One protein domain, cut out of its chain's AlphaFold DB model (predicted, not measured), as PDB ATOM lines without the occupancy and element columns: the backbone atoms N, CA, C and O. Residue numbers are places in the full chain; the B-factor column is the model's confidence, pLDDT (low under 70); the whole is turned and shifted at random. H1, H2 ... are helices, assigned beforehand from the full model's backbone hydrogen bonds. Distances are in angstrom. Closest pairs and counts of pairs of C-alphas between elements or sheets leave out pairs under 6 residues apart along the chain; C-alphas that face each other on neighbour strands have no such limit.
ATOM      1  N   ALA A  11     179.326 197.884 166.988       78.00
ATOM      2  CA  ALA A  11     178.326 197.139 167.750       78.00
ATOM      3  C   ALA A  11     176.925 197.764 167.638       78.00
ATOM      4  O   ALA A  11     175.938 197.037 167.620       78.00
ATOM      5  N   LYS A  12     176.836 199.098 167.528       80.38
ATOM      6  CA  LYS A  12     175.560 199.786 167.315       80.38
ATOM      7  C   LYS A  12     174.995 199.447 165.940       80.38
ATOM      8  O   LYS A  12     173.868 198.980 165.854       80.38
ATOM      9  N   LEU A  13     175.810 199.603 164.896       82.81
ATOM     10  CA  LEU A  13     175.424 199.318 163.511       82.81
ATOM     11  C   LEU A  13     174.914 197.884 163.341       82.81
ATOM     12  O   LEU A  13     173.861 197.665 162.745       82.81
ATOM     13  N   LEU A  14     175.624 196.915 163.922       83.38
ATOM     14  CA  LEU A  14     175.242 195.509 163.850       83.38
ATOM     15  C   LEU A  14     173.890 195.244 164.524       83.38
ATOM     16  O   LEU A  14     173.042 194.565 163.950       83.38
ATOM     17  N   LEU A  15     173.676 195.793 165.724       82.00
ATOM     18  CA  LEU A  15     172.416 195.630 166.451       82.00
ATOM     19  C   LEU A  15     171.253 196.293 165.711       82.00
ATOM     20  O   LEU A  15     170.183 195.703 165.600       82.00
ATOM     21  N   THR A  16     171.471 197.478 165.147       79.69
ATOM     22  CA  THR A  16     170.465 198.174 164.342       79.69
ATOM     23  C   THR A  16     170.073 197.353 163.114       79.69
ATOM     24  O   THR A  16     168.885 197.167 162.850       79.69
ATOM     25  N   HIS A  17     171.052 196.795 162.395       82.25
ATOM     26  CA  HIS A  17     170.789 195.915 161.257       82.25
ATOM     27  C   HIS A  17     170.035 194.640 161.670       82.25
ATOM     28  O   HIS A  17     169.117 194.205 160.971       82.25
ATOM     29  N   ALA A  18     170.392 194.050 162.815       80.81
ATOM     30  CA  ALA A  18     169.736 192.856 163.337       80.81
ATOM     31  C   ALA A  18     168.253 193.101 163.663       80.81
ATOM     32  O   ALA A  18     167.421 192.275 163.298       80.81
ATOM     33  N   ILE A  19     167.913 194.246 164.268       81.00
ATOM     34  CA  ILE A  19     166.516 194.620 164.554       81.00
ATOM     35  C   ILE A  19     165.741 194.878 163.262       81.00
ATOM     36  O   ILE A  19     164.619 194.404 163.116       81.00
ATOM     37  N   LYS A  20     166.352 195.574 162.294       77.62
ATOM     38  CA  LYS A  20     165.724 195.830 160.991       77.62
ATOM     39  C   LYS A  20     165.440 194.537 160.223       77.62
ATOM     40  O   LYS A  20     164.401 194.423 159.583       77.62
ATOM     41  N   SER A  21     166.359 193.576 160.285       79.38
ATOM     42  CA  SER A  21     166.210 192.283 159.606       79.38
ATOM     43  C   SER A  21     165.213 191.367 160.319       79.38
ATOM     44  O   SER A  21     164.513 190.603 159.664       79.38
ATOM     45  N   ASN A  22     165.143 191.445 161.652       80.19
ATOM     46  CA  ASN A  22     164.294 190.608 162.492       80.19
ATOM     47  C   ASN A  22     163.550 191.470 163.528       80.19
ATOM     48  O   ASN A  22     164.044 191.647 164.643       80.19
ATOM     49  N   PRO A  23     162.338 191.961 163.216       71.19
ATOM     50  CA  PRO A  23     161.596 192.858 164.108       71.19
ATOM     51  C   PRO A  23     161.145 192.196 165.421       71.19
ATOM     52  O   PRO A  23     160.849 192.889 166.386       71.19
ATOM     53  N   ASN A  24     161.136 190.861 165.486       77.38
ATOM     54  CA  ASN A  24     160.808 190.099 166.696       77.38
ATOM     55  C   ASN A  24     162.045 189.746 167.546       77.38
ATOM     56  O   ASN A  24     161.960 188.881 168.418       77.38
ATOM     57  N   ILE A  25     163.209 190.345 167.267       79.25
ATOM     58  CA  ILE A  25     164.435 190.050 168.009       79.25
ATOM     59  C   ILE A  25     164.291 190.470 169.477       79.25
ATOM     60  O   ILE A  25     163.848 191.573 169.794       79.25
ATOM     61  N   GLN A  26     164.687 189.582 170.383       80.12
ATOM     62  CA  GLN A  26     164.762 189.864 171.812       80.12
ATOM     63  C   GLN A  26     166.228 189.860 172.227       80.12
ATOM     64  O   GLN A  26     166.972 188.931 171.913       80.12
ATOM     65  N   PHE A  27     166.654 190.907 172.929       82.12
ATOM     66  CA  PHE A  27     168.005 190.985 173.471       82.12
ATOM     67  C   PHE A  27     167.998 190.563 174.936       82.12
ATOM     68  O   PHE A  27     167.423 191.242 175.788       82.12
ATOM     69  N   GLU A  28     168.677 189.463 175.243       82.19
ATOM     70  CA  GLU A  28     168.856 189.022 176.624       82.19
ATOM     71  C   GLU A  28     169.934 189.848 177.320       82.19
ATOM     72  O   GLU A  28     171.053 189.991 176.822       82.19
ATOM     73  N   LYS A  29     169.619 190.379 178.504       80.50
ATOM     74  CA  LYS A  29     170.621 191.032 179.352       80.50
ATOM     75  C   LYS A  29     171.591 189.968 179.860       80.50
ATOM     76  O   LYS A  29     171.172 188.989 180.468       80.50
ATOM     77  N   ASN A  30     172.883 190.176 179.634       80.12
ATOM     78  CA  ASN A  30     173.931 189.248 180.056       80.12
ATOM     79  C   ASN A  30     174.900 189.912 181.051       80.12
ATOM     80  O   ASN A  30     174.759 191.084 181.414       80.12
ATOM     81  N   SER A  31     175.909 189.157 181.493       76.69
ATOM     82  CA  SER A  31     176.946 189.612 182.432       76.69
ATOM     83  C   SER A  31     177.819 190.761 181.899       76.69
ATOM     84  O   SER A  31     178.542 191.397 182.669       76.69
ATOM     85  N   ASN A  32     177.754 191.073 180.601       83.00
ATOM     86  CA  ASN A  32     178.503 192.168 180.004       83.00
ATOM     87  C   ASN A  32     177.753 193.498 180.179       83.00
ATOM     88  O   ASN A  32     176.859 193.849 179.409       83.00
ATOM     89  N   GLN A  33     178.177 194.289 181.170       81.00
ATOM     90  CA  GLN A  33     177.576 195.596 181.457       81.00
ATOM     91  C   GLN A  33     177.587 196.558 180.259       81.00
ATOM     92  O   GLN A  33     176.650 197.337 180.104       81.00
ATOM     93  N   ALA A  34     178.621 196.528 179.411       78.94
ATOM     94  CA  ALA A  34     178.707 197.421 178.256       78.94
ATOM     95  C   ALA A  34     177.657 197.074 177.194       78.94
ATOM     96  O   ALA A  34     177.056 197.970 176.608       78.94
ATOM     97  N   TYR A  35     177.407 195.779 176.990       80.69
ATOM     98  CA  TYR A  35     176.343 195.300 176.114       80.69
ATOM     99  C   TYR A  35     174.961 195.626 176.687       80.69
ATOM    100  O   TYR A  35     174.132 196.188 175.980       80.69
ATOM    101  N   THR A  36     174.739 195.388 177.983       82.50
ATOM    102  CA  THR A  36     173.464 195.714 178.642       82.50
ATOM    103  C   THR A  36     173.133 197.207 178.547       82.50
ATOM    104  O   THR A  36     172.000 197.547 178.224       82.50
ATOM    105  N   ARG A  37     174.118 198.099 178.741       82.69
ATOM    106  CA  ARG A  37     173.947 199.557 178.558       82.69
ATOM    107  C   ARG A  37     173.639 199.947 177.114       82.69
ATOM    108  O   ARG A  37     172.961 200.942 176.879       82.69
ATOM    109  N   LEU A  38     174.183 199.200 176.156       80.69
ATOM    110  CA  LEU A  38     173.984 199.444 174.736       80.69
ATOM    111  C   LEU A  38     172.541 199.132 174.338       80.69
ATOM    112  O   LEU A  38     171.853 200.012 173.831       80.69
ATOM    113  N   ILE A  39     172.065 197.920 174.634       82.25
ATOM    114  CA  ILE A  39     170.701 197.489 174.289       82.25
ATOM    115  C   ILE A  39     169.617 198.233 175.081       82.25
ATOM    116  O   ILE A  39     168.484 198.306 174.628       82.25
ATOM    117  N   SER A  40     169.955 198.803 176.243       82.31
ATOM    118  CA  SER A  40     169.046 199.634 177.041       82.31
ATOM    119  C   SER A  40     169.128 201.125 176.707       82.31
ATOM    120  O   SER A  40     168.617 201.939 177.473       82.31
ATOM    121  N   SER A  41     169.859 201.517 175.661       80.81
ATOM    122  CA  SER A  41     169.946 202.932 175.301       80.81
ATOM    123  C   SER A  41     168.640 203.403 174.643       80.81
ATOM    124  O   SER A  41     168.032 202.615 173.914       80.81
ATOM    125  N   PRO A  42     168.256 204.684 174.809       74.94
ATOM    126  CA  PRO A  42     167.031 205.233 174.218       74.94
ATOM    127  C   PRO A  42     166.930 204.991 172.707       74.94
ATOM    128  O   PRO A  42     165.882 204.607 172.208       74.94
ATOM    129  N   ILE A  43     168.063 205.078 172.000       74.69
ATOM    130  CA  ILE A  43     168.159 204.833 170.553       74.69
ATOM    131  C   ILE A  43     167.661 203.427 170.193       74.69
ATOM    132  O   ILE A  43     166.924 203.255 169.229       74.69
ATOM    133  N   PHE A  44     168.051 202.407 170.961       75.56
ATOM    134  CA  PHE A  44     167.627 201.030 170.701       75.56
ATOM    135  C   PHE A  44     166.201 200.762 171.166       75.56
ATOM    136  O   PHE A  44     165.499 199.981 170.531       75.56
ATOM    137  N   GLU A  45     165.757 201.422 172.232       73.56
ATOM    138  CA  GLU A  45     164.379 201.335 172.703       73.56
ATOM    139  C   GLU A  45     163.393 201.914 171.676       73.56
ATOM    140  O   GLU A  45     162.369 201.291 171.390       73.56
ATOM    141  N   ASP A  46     163.736 203.041 171.052       69.69
ATOM    142  CA  ASP A  46     162.935 203.665 169.995       69.69
ATOM    143  C   ASP A  46     162.902 202.821 168.711       69.69
ATOM    144  O   ASP A  46     161.860 202.724 168.055       69.69
ATOM    145  N   ILE A  47     164.017 202.159 168.376       70.62
ATOM    146  CA  ILE A  47     164.096 201.221 167.245       70.62
ATOM    147  C   ILE A  47     163.266 199.955 167.517       70.62
ATOM    148  O   ILE A  47     162.506 199.525 166.652       70.62
ATOM    149  N   LEU A  48     163.349 199.380 168.720       68.00
ATOM    150  CA  LEU A  48     162.588 198.184 169.110       68.00
ATOM    151  C   LEU A  48     161.077 198.435 169.194       68.00
ATOM    152  O   LEU A  48     160.290 197.549 168.875       68.00
ATOM    153  N   LYS A  49     160.655 199.638 169.598       70.12
ATOM    154  CA  LYS A  49     159.233 200.020 169.649       70.12
ATOM    155  C   LYS A  49     158.636 200.331 168.273       70.12
ATOM    156  O   LYS A  49     157.446 200.620 168.186       70.12
ATOM    157  N   GLY A  50     159.436 200.289 167.203       60.84
ATOM    158  CA  GLY A  50     158.976 200.613 165.853       60.84
ATOM    159  C   GLY A  50     158.618 202.092 165.669       60.84
ATOM    160  O   GLY A  50     157.924 202.443 164.715       60.84
ATOM    161  N   ASN A  51     159.105 202.971 166.554       55.91
ATOM    162  CA  ASN A  51     158.919 204.421 166.455       55.91
ATOM    163  C   ASN A  51     159.856 205.067 165.423       55.91
ATOM    164  O   ASN A  51     159.820 206.278 165.222       55.91
ATOM    165  N   SER A  52     160.655 204.272 164.707       57.12
ATOM    166  CA  SER A  52     161.538 204.696 163.614       57.12
ATOM    167  C   SER A  52     160.760 205.063 162.335       57.12
ATOM    168  O   SER A  52     161.159 204.699 161.235       57.12
ATOM    169  N   LYS A  53     159.632 205.776 162.445       46.31
ATOM    170  CA  LYS A  53     158.779 206.173 161.307       46.31
ATOM    171  C   LYS A  53     159.318 207.350 160.477       46.31
ATOM    172  O   LYS A  53     158.572 207.927 159.699       46.31
ATOM    173  N   GLY A  54     160.594 207.702 160.611       43.56
ATOM    174  CA  GLY A  54     161.204 208.758 159.794       43.56
ATOM    175  C   GLY A  54     162.730 208.782 159.795       43.56
ATOM    176  O   GLY A  54     163.311 209.823 159.535       43.56
ATOM    177  N   GLY A  55     163.387 207.672 160.149       45.97
ATOM    178  CA  GLY A  55     164.857 207.592 160.155       45.97
ATOM    179  C   GLY A  55     165.425 206.385 159.413       45.97
ATOM    180  O   GLY A  55     166.636 206.181 159.414       45.97
ATOM    181  N   MET A  56     164.574 205.529 158.840       54.16
ATOM    182  CA  MET A  56     164.989 204.220 158.312       54.16
ATOM    183  C   MET A  56     164.264 203.787 157.033       54.16
ATOM    184  O   MET A  56     164.463 202.653 156.580       54.16
ATOM    185  N   ASP A  57     163.463 204.660 156.426       41.50
ATOM    186  CA  ASP A  57     162.865 204.464 155.114       41.50
ATOM    187  C   ASP A  57     163.783 205.016 154.014       41.50
ATOM    188  O   ASP A  57     163.823 206.196 153.707       41.50
ATOM    189  N   ASN A  58     164.557 204.105 153.424       45.56
ATOM    190  CA  ASN A  58     164.946 204.102 152.009       45.56
ATOM    191  C   ASN A  58     165.254 205.453 151.341       45.56
ATOM    192  O   ASN A  58     164.785 205.749 150.243       45.56
TER     193      ASN A  58
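Overview. This is residues 11 to 58 of the 82 residues of an uncharacterized protein of Brachyspira murdochii (strain ATCC 51284 / DSM 12563 / 56-150) (UniProt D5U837). Three short helices make a small triangle: H3 packs on H1, the longest helix, while H2 is near the beginning of H1, and the three run the same way along the chain. A long link of residues 22 to 32 goes back from the end of H1 to the beginning of H2, and residues 49 to 58 trail on from H3; Ser 31 in the link and Asn 58 in the tail mark the two ends of the longest axis. The printed part has 48 residues with three named helices, in the order H1, H2, H3, and no named strand, and its class is all helix. It is compact, with a radius of gyration of the C-alphas of 10.8 A, yet elongated in outline, spanning 35 by 18 by 17 A.

Arrangement. Begin with H1, residues 11 to 21, and look from it to H3, residues 42 to 48. The two touch, with 4 pairs of C-alphas within 8 A; the closest C-alphas are those of Ile 19 and Leu 48, 7.0 A apart. They run the same way at a shallow tilt of 24 degrees. Now look from H1 to H2, residues 33 to 39: these are close but not clearly touching, and their closest C-alphas, those of Lys 12 and Leu 38, are 7.6 A apart. They run the same way at a steep tilt of 38 degrees. H2 and H3 are also close but not clearly touching, with the C-alphas of Ile 39 and Glu 45 the closest at 7.6 A. They run the same way at a steep tilt of 56 degrees. In the backbones of H1, H2 and H3, every O i to N i+4 pair is within hydrogen-bond range.

Along the chain. Find C-alpha 11 at (178.326, 197.139, 167.750); from there H1 runs 15.4 A to C-alpha 21 at (166.210, 192.283, 159.606). Go on to C-alpha 33 at (177.576, 195.596, 181.457), where H2 begins; it measures 10.1 A from there to C-alpha 39. H3 measures 9.8 A from C-alpha 42 to C-alpha 48, which you find at (162.588, 198.184, 169.110).

Size, cuts and confidence. The C-alphas of Ser 31 and Asn 58, the two farthest apart, are 35.8 A from each other. The printed part has no cut. The link from H1 to H2, with 11 residues between them, is long, and the link from H2 to H3, with 2 residues between them, is tight. Look at the B-factor column for the model's confidence: the mean pLDDT of the printed part is 73.3, and residues 46, 48 and 50 to 58 are under 70.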